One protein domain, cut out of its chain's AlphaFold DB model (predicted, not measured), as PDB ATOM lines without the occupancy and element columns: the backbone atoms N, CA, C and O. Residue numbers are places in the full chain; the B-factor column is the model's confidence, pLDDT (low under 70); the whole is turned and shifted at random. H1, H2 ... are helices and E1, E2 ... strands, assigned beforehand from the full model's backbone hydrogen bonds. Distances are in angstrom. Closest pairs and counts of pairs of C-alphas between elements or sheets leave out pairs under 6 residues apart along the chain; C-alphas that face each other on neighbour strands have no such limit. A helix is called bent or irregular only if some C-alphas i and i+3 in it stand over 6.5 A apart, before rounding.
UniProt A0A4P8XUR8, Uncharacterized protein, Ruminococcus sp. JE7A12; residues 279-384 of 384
ATOM      1  N   LEU A 279     -37.817  35.758  37.217       95.38
ATOM      2  CA  LEU A 279     -37.775  36.633  36.054       95.38
ATOM      3  C   LEU A 279     -37.492  38.099  36.423       95.38
ATOM      4  O   LEU A 279     -36.635  38.729  35.809       95.38
ATOM      5  N   ALA A 280     -38.169  38.635  37.445       96.38
ATOM      6  CA  ALA A 280     -37.909  39.993  37.930       96.38
ATOM      7  C   ALA A 280     -36.462  40.145  38.436       96.38
ATOM      8  O   ALA A 280     -35.833  41.182  38.230       96.38
ATOM      9  N   ILE A 281     -35.921  39.102  39.070       98.19
ATOM     10  CA  ILE A 281     -34.544  39.080  39.576       98.19
ATOM     11  C   ILE A 281     -33.546  39.003  38.414       98.19
ATOM     12  O   ILE A 281     -32.611  39.801  38.375       98.19
ATOM     13  N   MET A 282     -33.759  38.101  37.446       96.12
ATOM     14  CA  MET A 282     -32.924  37.965  36.240       96.12
ATOM     15  C   MET A 282     -32.832  39.276  35.460       96.12
ATOM     16  O   MET A 282     -31.749  39.668  35.035       96.12
ATOM     17  N   ASN A 283     -33.958  39.976  35.319       94.25
ATOM     18  CA  ASN A 283     -34.039  41.237  34.588       94.25
ATOM     19  C   ASN A 283     -33.518  42.444  35.390       94.25
ATOM     20  O   ASN A 283     -33.640  43.576  34.926       94.25
ATOM     21  N   GLY A 284     -32.991  42.237  36.603       96.00
ATOM     22  CA  GLY A 284     -32.513  43.321  37.463       96.00
ATOM     23  C   GLY A 284     -33.623  44.268  37.930       96.00
ATOM     24  O   GLY A 284     -33.352  45.415  38.264       96.00
ATOM     25  N   GLN A 285     -34.881  43.819  37.941       96.44
ATOM     26  CA  GLN A 285     -36.029  44.611  38.392       96.44
ATOM     27  C   GLN A 285     -36.273  44.478  39.898       96.44
ATOM     28  O   GLN A 285     -36.844  45.389  40.498       96.44
ATOM     29  N   LEU A 286     -35.842  43.365  40.501       98.44
ATOM     30  CA  LEU A 286     -35.982  43.074  41.926       98.44
ATOM     31  C   LEU A 286     -34.646  42.609  42.519       98.44
ATOM     32  O   LEU A 286     -33.994  41.707  41.993       98.44
ATOM     33  N   THR A 287     -34.278  43.184  43.659       98.62
ATOM     34  CA  THR A 287     -33.201  42.696  44.527       98.62
ATOM     35  C   THR A 287     -33.760  42.467  45.920       98.62
ATOM     36  O   THR A 287     -34.427  43.346  46.465       98.62
ATOM     37  N   VAL A 288     -33.491  41.304  46.512       98.81
ATOM     38  CA  VAL A 288     -33.982  40.978  47.853       98.81
ATOM     39  C   VAL A 288     -32.850  40.532  48.762       98.81
ATOM     40  O   VAL A 288     -32.058  39.670  48.396       98.81
ATOM     41  N   THR A 289     -32.802  41.079  49.970       98.75
ATOM     42  CA  THR A 289     -31.920  40.603  51.039       98.75
ATOM     43  C   THR A 289     -32.755  39.896  52.099       98.75
ATOM     44  O   THR A 289     -33.723  40.468  52.596       98.75
ATOM     45  N   VAL A 290     -32.381  38.673  52.468       98.50
ATOM     46  CA  VAL A 290     -32.965  37.934  53.597       98.50
ATOM     47  C   VAL A 290     -31.889  37.778  54.655       98.50
ATOM     48  O   VAL A 290     -30.886  37.112  54.414       98.50
ATOM     49  N   LYS A 291     -32.077  38.413  55.808       97.19
ATOM     50  CA  LYS A 291     -31.059  38.540  56.844       97.19
ATOM     51  C   LYS A 291     -31.584  38.119  58.209       97.19
ATOM     52  O   LYS A 291     -32.647  38.549  58.655       97.19
ATOM     53  N   SER A 292     -30.776  37.338  58.903       94.00
ATOM     54  CA  SER A 292     -30.904  37.059  60.327       94.00
ATOM     55  C   SER A 292     -29.538  37.203  61.006       94.00
ATOM     56  O   SER A 292     -28.528  37.396  60.324       94.00
ATOM     57  N   PRO A 293     -29.450  37.071  62.340       89.44
ATOM     58  CA  PRO A 293     -28.160  37.026  63.023       89.44
ATOM     59  C   PRO A 293     -27.274  35.846  62.588       89.44
ATOM     60  O   PRO A 293     -26.082  35.844  62.885       89.44
ATOM     61  N   LYS A 294     -27.846  34.826  61.932       89.44
ATOM     62  CA  LYS A 294     -27.145  33.596  61.539       89.44
ATOM     63  C   LYS A 294     -26.675  33.615  60.090       89.44
ATOM     64  O   LYS A 294     -25.610  33.082  59.799       89.44
ATOM     65  N   ILE A 295     -27.493  34.155  59.188       94.56
ATOM     66  CA  ILE A 295     -27.285  34.032  57.745       94.56
ATOM     67  C   ILE A 295     -27.824  35.250  56.999       94.56
ATOM     68  O   ILE A 295     -28.788  35.890  57.425       94.56
ATOM     69  N   GLU A 296     -27.195  35.554  55.868       97.31
ATOM     70  CA  GLU A 296     -27.625  36.591  54.939       97.31
ATOM     71  C   GLU A 296     -27.622  36.027  53.514       97.31
ATOM     72  O   GLU A 296     -26.581  35.617  53.004       97.31
ATOM     73  N   TYR A 297     -28.790  36.016  52.873       98.31
ATOM     74  CA  TYR A 297     -28.933  35.748  51.446       98.31
ATOM     75  C   TYR A 297     -29.133  37.065  50.705       98.31
ATOM     76  O   TYR A 297     -30.040  37.836  51.028       98.31
ATOM     77  N   VAL A 298     -28.326  37.300  49.672       98.44
ATOM     78  CA  VAL A 298     -28.508  38.410  48.729       98.44
ATOM     79  C   VAL A 298     -28.978  37.822  47.407       98.44
ATOM     80  O   VAL A 298     -28.243  37.083  46.759       98.44
ATOM     81  N   ILE A 299     -30.215  38.125  47.026       98.69
ATOM     82  CA  ILE A 299     -30.911  37.571  45.864       98.69
ATOM     83  C   ILE A 299     -31.038  38.672  44.814       98.69
ATOM     84  O   ILE A 299     -31.874  39.570  44.911       98.69
ATOM     85  N   GLU A 300     -30.187  38.607  43.803       98.31
ATOM     86  CA  GLU A 300     -30.090  39.573  42.711       98.31
ATOM     87  C   GLU A 300     -29.580  38.864  41.454       98.31
ATOM     88  O   GLU A 300     -29.086  37.738  41.532       98.31
ATOM     89  N   ALA A 301     -29.646  39.521  40.292       97.69
ATOM     90  CA  ALA A 301     -29.223  38.931  39.020       97.69
ATOM     91  C   ALA A 301     -27.834  38.263  39.091       97.69
ATOM     92  O   ALA A 301     -27.653  37.159  38.586       97.69
ATOM     93  N   LYS A 302     -26.865  38.899  39.771       97.62
ATOM     94  CA  LYS A 302     -25.481  38.405  39.866       97.62
ATOM     95  C   LYS A 302     -25.283  37.196  40.790       97.62
ATOM     96  O   LYS A 302     -24.294  36.490  40.634       97.62
ATOM     97  N   THR A 303     -26.176  36.964  41.752       98.19
ATOM     98  CA  THR A 303     -26.091  35.828  42.692       98.19
ATOM     99  C   THR A 303     -27.059  34.703  42.341       98.19
ATOM    100  O   THR A 303     -26.894  33.580  42.812       98.19
ATOM    101  N   LEU A 304     -28.054  34.980  41.494       98.06
ATOM    102  CA  LEU A 304     -29.164  34.077  41.209       98.06
ATOM    103  C   LEU A 304     -28.718  32.701  40.698       98.06
ATOM    104  O   LEU A 304     -29.264  31.694  41.138       98.06
ATOM    105  N   GLU A 305     -27.726  32.643  39.808       97.56
ATOM    106  CA  GLU A 305     -27.222  31.372  39.275       97.56
ATOM    107  C   GLU A 305     -26.594  30.502  40.372       97.56
ATOM    108  O   GLU A 305     -26.949  29.334  40.524       97.56
ATOM    109  N   GLN A 306     -25.730  31.088  41.208       98.06
ATOM    110  CA  GLN A 306     -25.119  30.386  42.338       98.06
ATOM    111  C   GLN A 306     -26.181  29.904  43.336       98.06
ATOM    112  O   GLN A 306     -26.093  28.778  43.828       98.06
ATOM    113  N   LEU A 307     -27.213  30.709  43.597       98.19
ATOM    114  CA  LEU A 307     -28.312  30.314  44.475       98.19
ATOM    115  C   LEU A 307     -29.130  29.156  43.884       98.19
ATOM    116  O   LEU A 307     -29.470  28.217  44.598       98.19
ATOM    117  N   LEU A 308     -29.435  29.192  42.585       97.94
ATOM    118  CA  LEU A 308     -30.252  28.177  41.916       97.94
ATOM    119  C   LEU A 308     -29.551  26.823  41.781       97.94
ATOM    120  O   LEU A 308     -30.204  25.790  41.962       97.94
ATOM    121  N   PHE A 309     -28.266  26.830  41.419       97.69
ATOM    122  CA  PHE A 309     -27.544  25.631  40.986       97.69
ATOM    123  C   PHE A 309     -26.499  25.127  41.980       97.69
ATOM    124  O   PHE A 309     -26.056  23.990  41.824       97.69
ATOM    125  N   ASN A 310     -26.152  25.906  43.011       97.44
ATOM    126  CA  ASN A 310     -25.210  25.476  44.045       97.44
ATOM    127  C   ASN A 310     -25.865  25.472  45.431       97.44
ATOM    128  O   ASN A 310     -25.933  24.420  46.053       97.44
ATOM    129  N   GLU A 311     -26.360  26.617  45.911       97.38
ATOM    130  CA  GLU A 311     -26.904  26.719  47.279       97.38
ATOM    131  C   GLU A 311     -28.213  25.932  47.440       97.38
ATOM    132  O   GLU A 311     -28.393  25.176  48.392       97.38
ATOM    133  N   PHE A 312     -29.132  26.082  46.483       97.06
ATOM    134  CA  PHE A 312     -30.449  25.440  46.491       97.06
ATOM    135  C   PHE A 312     -30.612  24.426  45.350       97.06
ATOM    136  O   PHE A 312     -31.733  24.186  44.881       97.06
ATOM    137  N   SER A 313     -29.504  23.818  44.901       95.75
ATOM    138  CA  SER A 313     -29.472  22.850  43.791       95.75
ATOM    139  C   SER A 313     -30.472  21.711  43.981       95.75
ATOM    140  O   SER A 313     -31.186  21.327  43.049       95.75
ATOM    141  N   ASP A 314     -30.576  21.240  45.222       94.00
ATOM    142  CA  ASP A 314     -31.347  20.062  45.600       94.00
ATOM    143  C   ASP A 314     -32.744  20.422  46.125       94.00
ATOM    144  O   ASP A 314     -33.540  19.528  46.421       94.00
ATOM    145  N   ASP A 315     -33.090  21.717  46.208       94.81
ATOM    146  CA  ASP A 315     -34.427  22.117  46.638       94.81
ATOM    147  C   ASP A 315     -35.461  21.743  45.554       94.81
ATOM    148  O   ASP A 315     -35.384  22.231  44.413       94.81
ATOM    149  N   PRO A 316     -36.446  20.882  45.874       93.06
ATOM    150  CA  PRO A 316     -37.417  20.401  44.899       93.06
ATOM    151  C   PRO A 316     -38.400  21.487  44.444       93.06
ATOM    152  O   PRO A 316     -38.928  21.397  43.332       93.06
ATOM    153  N   GLN A 317     -38.637  22.529  45.248       92.12
ATOM    154  CA  GLN A 317     -39.533  23.636  44.897       92.12
ATOM    155  C   GLN A 317     -38.959  24.496  43.766       92.12
ATOM    156  O   GLN A 317     -39.724  25.102  43.015       92.12
ATOM    157  N   LEU A 318     -37.632  24.509  43.608       95.31
ATOM    158  CA  LEU A 318     -36.929  25.266  42.570       95.31
ATOM    159  C   LEU A 318     -36.682  24.475  41.280       95.31
ATOM    160  O   LEU A 318     -36.125  25.027  40.331       95.31
ATOM    161  N   LYS A 319     -37.137  23.217  41.180       94.56
ATOM    162  CA  LYS A 319     -36.960  22.386  39.973       94.56
ATOM    163  C   LYS A 319     -37.426  23.096  38.695       94.56
ATOM    164  O   LYS A 319     -36.700  23.147  37.705       94.56
ATOM    165  N   TYR A 320     -38.649  23.629  38.693       94.00
ATOM    166  CA  TYR A 320     -39.196  24.337  37.528       94.00
ATOM    167  C   TYR A 320     -38.607  25.736  37.363       94.00
ATOM    168  O   TYR A 320     -38.527  26.239  36.245       94.00
ATOM    169  N   THR A 321     -38.146  26.346  38.452       95.75
ATOM    170  CA  THR A 321     -37.468  27.642  38.426       95.75
ATOM    171  C   THR A 321     -36.106  27.546  37.740       95.75
ATOM    172  O   THR A 321     -35.810  28.384  36.894       95.75
ATOM    173  N   ARG A 322     -35.328  26.486  38.000       96.50
ATOM    174  CA  ARG A 322     -34.083  26.183  37.270       96.50
ATOM    175  C   ARG A 322     -34.328  25.989  35.772       96.50
ATOM    176  O   ARG A 322     -33.681  26.650  34.969       96.50
ATOM    177  N   GLN A 323     -35.321  25.174  35.400       95.00
ATOM    178  CA  GLN A 323     -35.699  25.001  33.986       95.00
ATOM    179  C   GLN A 323     -36.145  26.323  33.349       95.00
ATOM    180  O   GLN A 323     -35.776  26.617  32.221       95.00
ATOM    181  N   THR A 324     -36.896  27.155  34.076       94.81
ATOM    182  CA  THR A 324     -37.298  28.491  33.606       94.81
ATOM    183  C   THR A 324     -36.072  29.375  33.349       94.81
ATOM    184  O   THR A 324     -35.982  29.985  32.287       94.81
ATOM    185  N   TYR A 325     -35.112  29.410  34.280       96.06
ATOM    186  CA  TYR A 325     -33.863  30.166  34.133       96.06
ATOM    187  C   TYR A 325     -33.072  29.715  32.896       96.06
ATOM    188  O   TYR A 325     -32.685  30.541  32.069       96.06
ATOM    189  N   GLU A 326     -32.884  28.406  32.716       95.19
ATOM    190  CA  GLU A 326     -32.168  27.843  31.564       95.19
ATOM    191  C   GLU A 326     -32.908  28.072  30.237       95.19
ATOM    192  O   GLU A 326     -32.271  28.327  29.217       95.19
ATOM    193  N   THR A 327     -34.242  28.015  30.235       94.19
ATOM    194  CA  THR A 327     -35.070  28.309  29.055       94.19
ATOM    195  C   THR A 327     -34.960  29.772  28.636       94.19
ATOM    196  O   THR A 327     -34.879  30.059  27.446       94.19
ATOM    197  N   ILE A 328     -34.915  30.706  29.585       92.62
ATOM    198  CA  ILE A 328     -34.771  32.135  29.275       92.62
ATOM    199  C   ILE A 328     -33.351  32.459  28.789       92.62
ATOM    200  O   ILE A 328     -33.184  33.238  27.854       92.62
ATOM    201  N   THR A 329     -32.329  31.867  29.413       92.75
ATOM    202  CA  THR A 329     -30.913  32.152  29.108       92.75
ATOM    203  C   THR A 329     -30.404  31.441  27.857       92.75
ATOM    204  O   THR A 329     -29.627  32.015  27.100       92.75
ATOM    205  N   ASN A 330     -30.841  30.201  27.635       92.88
ATOM    206  CA  ASN A 330     -30.280  29.294  26.633       92.88
ATOM    207  C   ASN A 330     -31.345  28.699  25.692       92.88
ATOM    208  O   ASN A 330     -31.062  27.702  25.020       92.88
ATOM    209  N   GLY A 331     -32.581  29.198  25.727       89.75
ATOM    210  CA  GLY A 331     -33.670  28.770  24.849       89.75
ATOM    211  C   GLY A 331     -33.858  29.684  23.642       89.75
ATOM    212  O   GLY A 331     -33.150  30.673  23.451       89.75
ATOM    213  N   GLU A 332     -34.841  29.344  22.817       89.69
ATOM    214  CA  GLU A 332     -35.230  30.123  21.646       89.69
ATOM    215  C   GLU A 332     -36.334  31.118  22.014       89.69
ATOM    216  O   GLU A 332     -37.377  30.730  22.544       89.69
ATOM    217  N   LEU A 333     -36.115  32.403  21.714       90.31
ATOM    218  CA  LEU A 333     -37.120  33.455  21.861       90.31
ATOM    219  C   LEU A 333     -37.961  33.572  20.588       90.31
ATOM    220  O   LEU A 333     -37.469  33.957  19.527       90.31
ATOM    221  N   ILE A 334     -39.257  33.334  20.733       87.56
ATOM    222  CA  ILE A 334     -40.278  33.562  19.721       87.56
ATOM    223  C   ILE A 334     -41.103  34.773  20.153       87.56
ATOM    224  O   ILE A 334     -41.775  34.755  21.186       87.56
ATOM    225  N   LYS A 335     -41.071  35.831  19.344       85.00
ATOM    226  CA  LYS A 335     -41.974  36.973  19.503       85.00
ATOM    227  C   LYS A 335     -43.230  36.743  18.681       85.00
ATOM    228  O   LYS A 335     -43.149  36.395  17.502       85.00
ATOM    229  N   ALA A 336     -44.381  36.941  19.303       78.44
ATOM    230  CA  ALA A 336     -45.673  36.834  18.649       78.44
ATOM    231  C   ALA A 336     -46.498  38.102  18.888       78.44
ATOM    232  O   ALA A 336     -46.156  38.952  19.707       78.44
ATOM    233  N   LYS A 337     -47.573  38.224  18.109       79.06
ATOM    234  CA  LYS A 337     -48.553  39.301  18.211       79.06
ATOM    235  C   LYS A 337     -49.898  38.708  18.615       79.06
ATOM    236  O   LYS A 337     -50.405  37.838  17.903       79.06
ATOM    237  N   ILE A 338     -50.485  39.223  19.687       73.50
ATOM    238  CA  ILE A 338     -51.878  38.980  20.072       73.50
ATOM    239  C   ILE A 338     -52.736  40.182  19.659       73.50
ATOM    240  O   ILE A 338     -53.643  40.036  18.840       73.50
ATOM    241  N   ALA A 339     -52.426  41.375  20.164       74.50
ATOM    242  CA  ALA A 339     -53.128  42.625  19.880       74.50
ATOM    243  C   ALA A 339     -52.189  43.660  19.242       74.50
ATOM    244  O   ALA A 339     -52.484  44.196  18.165       74.50
ATOM    245  N   GLU A 340     -51.021  43.873  19.843       71.56
ATOM    246  CA  GLU A 340     -49.989  44.805  19.386       71.56
ATOM    247  C   GLU A 340     -48.744  44.064  18.886       71.56
ATOM    248  O   GLU A 340     -48.575  42.863  19.071       71.56
ATOM    249  N   LYS A 341     -47.884  44.750  18.132       58.62
ATOM    250  CA  LYS A 341     -46.663  44.114  17.629       58.62
ATOM    251  C   LYS A 341     -45.716  43.845  18.805       58.62
ATOM    252  O   LYS A 341     -45.421  44.772  19.546       58.62
ATOM    253  N   ASP A 342     -45.199  42.617  18.894       61.88
ATOM    254  CA  ASP A 342     -44.244  42.174  19.922       61.88
ATOM    255  C   ASP A 342     -44.801  42.226  21.365       61.88
ATOM    256  O   ASP A 342     -44.039  42.406  22.314       61.88
ATOM    257  N   ASP A 343     -46.117  42.047  21.534       75.50
ATOM    258  CA  ASP A 343     -46.799  42.052  22.840       75.50
ATOM    259  C   ASP A 343     -46.792  40.694  23.565       75.50
ATOM    260  O   ASP A 343     -47.291  40.598  24.685       75.50
ATOM    261  N   LEU A 344     -46.216  39.656  22.947       81.25
ATOM    262  CA  LEU A 344     -46.044  38.333  23.541       81.25
ATOM    263  C   LEU A 344     -44.623  37.817  23.320       81.25
ATOM    264  O   LEU A 344     -44.164  37.699  22.177       81.25
ATOM    265  N   SER A 345     -43.955  37.434  24.408       84.75
ATOM    266  CA  SER A 345     -42.655  36.760  24.345       84.75
ATOM    267  C   SER A 345     -42.770  35.321  24.835       84.75
ATOM    268  O   SER A 345     -43.156  35.069  25.976       84.75
ATOM    269  N   ILE A 346     -42.417  34.373  23.968       86.62
ATOM    270  CA  ILE A 346     -42.409  32.942  24.270       86.62
ATOM    271  C   ILE A 346     -40.968  32.448  24.202       86.62
ATOM    272  O   ILE A 346     -40.330  32.551  23.160       86.62
ATOM    273  N   TYR A 347     -40.467  31.876  25.289       88.50
ATOM    274  CA  TYR A 347     -39.180  31.189  25.308       88.50
ATOM    275  C   TYR A 347     -39.438  29.696  25.314       88.50
ATOM    276  O   TYR A 347     -40.247  29.220  26.112       88.50
ATOM    277  N   VAL A 348     -38.762  28.962  24.439       87.81
ATOM    278  CA  VAL A 348     -38.907  27.509  24.332       87.81
ATOM    279  C   VAL A 348     -37.536  26.862  24.386       87.81
ATOM    280  O   VAL A 348     -36.600  27.293  23.714       87.81
ATOM    281  N   LYS A 349     -37.417  25.796  25.171       89.81
ATOM    282  CA  LYS A 349     -36.221  24.957  25.189       89.81
ATOM    283  C   LYS A 349     -36.612  23.487  25.265       89.81
ATOM    284  O   LYS A 349     -37.489  23.111  26.045       89.81
ATOM    285  N   TYR A 350     -35.953  22.675  24.444       86.94
ATOM    286  CA  TYR A 350     -36.037  21.218  24.473       86.94
ATOM    287  C   TYR A 350     -34.780  20.640  25.115       86.94
ATOM    288  O   TYR A 350     -33.671  21.016  24.732       86.94
ATOM    289  N   ASP A 351     -34.959  19.713  26.048       85.75
ATOM    290  CA  ASP A 351     -33.883  18.890  26.599       85.75
ATOM    291  C   ASP A 351     -34.489  17.578  27.110       85.75
ATOM    292  O   ASP A 351     -35.517  17.582  27.790       85.75
ATOM    293  N   GLU A 352     -33.861  16.441  26.812       84.00
ATOM    294  CA  GLU A 352     -34.365  15.124  27.228       84.00
ATOM    295  C   GLU A 352     -34.506  14.996  28.756       84.00
ATOM    296  O   GLU A 352     -35.369  14.261  29.243       84.00
ATOM    297  N   LYS A 353     -33.706  15.746  29.526       86.50
ATOM    298  CA  LYS A 353     -33.748  15.768  30.995       86.50
ATOM    299  C   LYS A 353     -34.872  16.645  31.550       86.50
ATOM    300  O   LYS A 353     -35.145  16.584  32.752       86.50
ATOM    301  N   TYR A 354     -35.514  17.469  30.723       85.88
ATOM    302  CA  TYR A 354     -36.551  18.387  31.179       85.88
ATOM    303  C   TYR A 354     -37.874  17.685  31.446       85.88
ATOM    304  O   TYR A 354     -38.302  16.754  30.764       85.88
ATOM    305  N   SER A 355     -38.554  18.185  32.471       87.12
ATOM    306  CA  SER A 355     -39.954  17.876  32.724       87.12
ATOM    307  C   SER A 355     -40.822  18.882  31.984       87.12
ATOM    308  O   SER A 355     -40.596  20.090  32.088       87.12
ATOM    309  N   ALA A 356     -41.843  18.375  31.293       86.25
ATOM    310  CA  ALA A 356     -42.796  19.199  30.567       86.25
ATOM    311  C   ALA A 356     -43.367  20.294  31.485       86.25
ATOM    312  O   ALA A 356     -43.896  20.005  32.565       86.25
ATOM    313  N   SER A 357     -43.188  21.556  31.099       89.25
ATOM    314  CA  SER A 357     -43.605  22.694  31.918       89.25
ATOM    315  C   SER A 357     -43.941  23.919  31.078       89.25
ATOM    316  O   SER A 357     -43.251  24.240  30.113       89.25
ATOM    317  N   LEU A 358     -44.999  24.619  31.480       90.25
ATOM    318  CA  LEU A 358     -45.378  25.927  30.961       90.25
ATOM    319  C   LEU A 358     -45.477  26.909  32.130       90.25
ATOM    320  O   LEU A 358     -46.387  26.796  32.953       90.25
ATOM    321  N   SER A 359     -44.554  27.863  32.194       92.31
ATOM    322  CA  SER A 359     -44.530  28.916  33.212       92.31
ATOM    323  C   SER A 359     -45.080  30.218  32.635       92.31
ATOM    324  O   SER A 359     -44.636  30.680  31.584       92.31
ATOM    325  N   ARG A 360     -46.048  30.822  33.330       91.12
ATOM    326  CA  ARG A 360     -46.656  32.105  32.947       91.12
ATOM    327  C   ARG A 360     -46.309  33.174  33.963       91.12
ATOM    328  O   ARG A 360     -46.528  32.970  35.161       91.12
ATOM    329  N   PHE A 361     -45.833  34.312  33.483       91.12
ATOM    330  CA  PHE A 361     -45.440  35.438  34.319       91.12
ATOM    331  C   PHE A 361     -46.362  36.636  34.115       91.12
ATOM    332  O   PHE A 361     -47.035  36.770  33.098       91.12
ATOM    333  N   ARG A 362     -46.427  37.495  35.131       86.94
ATOM    334  CA  ARG A 362     -46.977  38.845  34.995       86.94
ATOM    335  C   ARG A 362     -45.931  39.768  34.375       86.94
ATOM    336  O   ARG A 362     -44.737  39.494  34.473       86.94
ATOM    337  N   SER A 363     -46.373  40.925  33.888       84.69
ATOM    338  CA  SER A 363     -45.491  42.009  33.430       84.69
ATOM    339  C   SER A 363     -44.477  42.468  34.489       84.69
ATOM    340  O   SER A 363     -43.380  42.893  34.149       84.69
ATOM    341  N   THR A 364     -44.810  42.338  35.778       86.12
ATOM    342  CA  THR A 364     -43.914  42.628  36.913       86.12
ATOM    343  C   THR A 364     -42.861  41.542  37.169       86.12
ATOM    344  O   THR A 364     -42.069  41.666  38.097       86.12
ATOM    345  N   GLY A 365     -42.859  40.452  36.396       89.44
ATOM    346  CA  GLY A 365     -41.932  39.332  36.548       89.44
ATOM    347  C   GLY A 365     -42.314  38.322  37.637       89.44
ATOM    348  O   GLY A 365     -41.521  37.434  37.950       89.44
ATOM    349  N   MET A 366     -43.521  38.425  38.208       92.06
ATOM    350  CA  MET A 366     -44.041  37.450  39.171       92.06
ATOM    351  C   MET A 366     -44.663  36.234  38.473       92.06
ATOM    352  O   MET A 366     -45.499  36.385  37.579       92.06
ATOM    353  N   LEU A 367     -44.333  35.030  38.936       92.19
ATOM    354  CA  LEU A 367     -44.935  33.774  38.501       92.19
ATOM    355  C   LEU A 367     -46.437  33.743  38.844       92.19
ATOM    356  O   LEU A 367     -46.853  33.919  39.995       92.19
ATOM    357  N   ILE A 368     -47.268  33.495  37.832       88.00
ATOM    358  CA  ILE A 368     -48.705  33.243  37.998       88.00
ATOM    359  C   ILE A 368     -48.903  31.774  38.360       88.00
ATOM    360  O   ILE A 368     -49.531  31.468  39.371       88.00
ATOM    361  N   ASN A 369     -48.376  30.878  37.523       88.44
ATOM    362  CA  ASN A 369     -48.334  29.440  37.754       88.44
ATOM    363  C   ASN A 369     -47.362  28.743  36.790       88.44
ATOM    364  O   ASN A 369     -46.969  29.297  35.761       88.44
ATOM    365  N   THR A 370     -47.051  27.490  37.119       87.12
ATOM    366  CA  THR A 370     -46.420  26.530  36.214       87.12
ATOM    367  C   THR A 370     -47.371  25.354  36.025       87.12
ATOM    368  O   THR A 370     -47.757  24.712  37.002       87.12
ATOM    369  N   THR A 371     -47.775  25.073  34.789       86.44
ATOM    370  CA  THR A 371     -48.590  23.897  34.451       86.44
ATOM    371  C   THR A 371     -47.709  22.785  33.902       86.44
ATOM    372  O   THR A 371     -46.837  23.037  33.073       86.44
ATOM    373  N   THR A 372     -47.942  21.559  34.367       83.38
ATOM    374  CA  THR A 372     -47.152  20.364  34.013       83.38
ATOM    375  C   THR A 372     -47.951  19.322  33.229       83.38
ATOM    376  O   THR A 372     -47.381  18.351  32.747       83.38
ATOM    377  N   ASN A 373     -49.267  19.514  33.117       67.69
ATOM    378  CA  ASN A 373     -50.179  18.655  32.364       67.69
ATOM    379  C   ASN A 373     -50.505  19.341  31.025       67.69
ATOM    380  O   ASN A 373     -50.501  20.569  30.963       67.69
ATOM    381  N   ASP A 374     -50.769  18.560  29.974       60.53
ATOM    382  CA  ASP A 374     -51.097  19.034  28.612       60.53
ATOM    383  C   ASP A 374     -49.987  19.826  27.889       60.53
ATOM    384  O   ASP A 374     -50.251  20.649  27.014       60.53
ATOM    385  N   VAL A 375     -48.721  19.551  28.221       58.75
ATOM    386  CA  VAL A 375     -47.540  20.083  27.519       58.75
ATOM    387  C   VAL A 375     -46.835  18.928  26.798       58.75
ATOM    388  O   VAL A 375     -46.755  17.823  27.337       58.75
ATOM    389  N   LEU A 376     -46.339  19.154  25.574       55.97
ATOM    390  CA  LEU A 376     -45.568  18.150  24.826       55.97
ATOM    391  C   LEU A 376     -44.373  17.645  25.672       55.97
ATOM    392  O   LEU A 376     -43.732  18.451  26.353       55.97
ATOM    393  N   PRO A 377     -44.059  16.335  25.660       60.09
ATOM    394  CA  PRO A 377     -43.003  15.772  26.503       60.09
ATOM    395  C   PRO A 377     -41.619  16.367  26.175       60.09
ATOM    396  O   PRO A 377     -41.302  16.565  25.007       60.09
ATOM    397  N   HIS A 378     -40.800  16.607  27.212       66.31
ATOM    398  CA  HIS A 378     -39.406  17.106  27.154       66.31
ATOM    399  C   HIS A 378     -39.188  18.574  26.715       66.31
ATOM    400  O   HIS A 378     -38.091  18.948  26.306       66.31
ATOM    401  N   PHE A 379     -40.200  19.442  26.852       65.38
ATOM    402  CA  PHE A 379     -40.070  20.886  26.596       65.38
ATOM    403  C   PHE A 379     -40.347  21.741  27.843       65.38
ATOM    404  O   PHE A 379     -41.186  21.401  28.680       65.38
ATOM    405  N   SER A 380     -39.694  22.899  27.933       68.69
ATOM    406  CA  SER A 380     -40.040  23.978  28.864       68.69
ATOM    407  C   SER A 380     -40.402  25.232  28.067       68.69
ATOM    408  O   SER A 380     -39.669  25.626  27.156       68.69
ATOM    409  N   VAL A 381     -41.561  25.821  28.375       74.44
ATOM    410  CA  VAL A 381     -42.086  27.026  27.721       74.44
ATOM    411  C   VAL A 381     -42.302  28.115  28.768       74.44
ATOM    412  O   VAL A 381     -42.941  27.882  29.797       74.44
ATOM    413  N   VAL A 382     -41.806  29.319  28.501       75.25
ATOM    414  CA  VAL A 382     -42.029  30.505  29.335       75.25
ATOM    415  C   VAL A 382     -42.782  31.544  28.523       75.25
ATOM    416  O   VAL A 382     -42.333  31.912  27.442       75.25
ATOM    417  N   ILE A 383     -43.917  32.010  29.045       72.94
ATOM    418  CA  ILE A 383     -44.722  33.071  28.431       72.94
ATOM    419  C   ILE A 383     -44.684  34.306  29.325       72.94
ATOM    420  O   ILE A 383     -44.976  34.213  30.526       72.94
ATOM    421  N   MET A 384     -44.338  35.437  28.713       73.25
ATOM    422  CA  MET A 384     -44.286  36.762  29.333       73.25
ATOM    423  C   MET A 384     -45.207  37.748  28.640       73.25
ATOM    424  O   MET A 384     -45.232  37.730  27.382       73.25
TER     425      MET A 384
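Overview. This is residues 279 to 384 of the 384 residues of an uncharacterized protein of Ruminococcus sp. JE7A12 (UniProt A0A4P8XUR8). A twisted sheet of five strands has helix H3 crossing one of its faces, with no named helix over the other face. Beyond H3, away from the sheet, come H2 and the two-stranded hairpin of E1 and E2, whose tip, residues 291 to 296, sticks out at one end of the longest axis. The printed part has 106 residues, with named elements in the order H1 E1 E2 H2 H3 E3 E4 E5 E6 E7; the class is mixed, helices and strands. The large sheet is mixed, in the order E3, E4, E7, E5, E6. The whole is compact, with a radius of gyration of the C-alphas of 14.9 A, and only just elongated, spanning 49 by 32 by 21 A.

Along the chain. H1, residues 279 to 282, begins at C-alpha 279 (-37.775, 36.633, 36.054). E1 is residues 286 to 291, 16.4 A long, and E2 is residues 296 to 299. H2, residues 301 to 311, is 14.9 A long and irregular, with C-alphas 302 and 305 7.3 A apart. H3, residues 316 to 330, is 21.5 A long and irregular, with C-alphas 317 and 320 7.4 A apart. E3 is residues 332 to 336, and E4, residues 344 to 350, is 19.8 A long. E5 is residues 357 to 361, E6 residues 367 to 371, and E7, residues 379 to 383, ends at C-alpha 383 (-44.722, 33.071, 28.431).

Arrangement. E3 and E4 form an antiparallel hairpin, with N 334 and O 346 at 2.8 A. E4 and E7 are antiparallel, with N 347 and O 382 at 2.8 A. E7 and E5 are parallel, with N 359 and O 381 at 2.9 A. E5 and E6 form an antiparallel hairpin, with N 368 and O 360 at 2.8 A. In two layers, a helix on one face of a sheet, H3 is on this sheet at a height of 8.9 A and runs across the strands, at 79 degrees to E4 on the local plane. The closest C-alphas of H3 and E4 are those of Thr 327 and Lys 349, 5.2 A apart. H2 only just touches H3, with 3 pairs of C-alphas within 8 A, through residues 318 to 322 of H3 alone; the closest C-alphas are those of Leu 308 and Arg 322, 6.3 A apart. Their tilt is steep, 47 degrees, opposite ways. H1 touches H2, the closest C-alphas being those of Met 282 and Ala 301, 4.7 A apart. E1 and E2 form an antiparallel hairpin, with N 290 and O 297 at 2.9 A, and both are apart from H3. Of the O i to N i+4 pairs, 4 of 7 in H2 and 9 of 11 in H3 are within hydrogen-bond range; H1 is too short for one.

Size, cuts and confidence. The C-alphas of Pro 293 and Ala 339 are the two farthest apart, at 50.2 A. The printed part has no cut, and no link is long. Mean pLDDT of the printed part is 88.2; residues 341 to 342 and 373 to 380 are under 70.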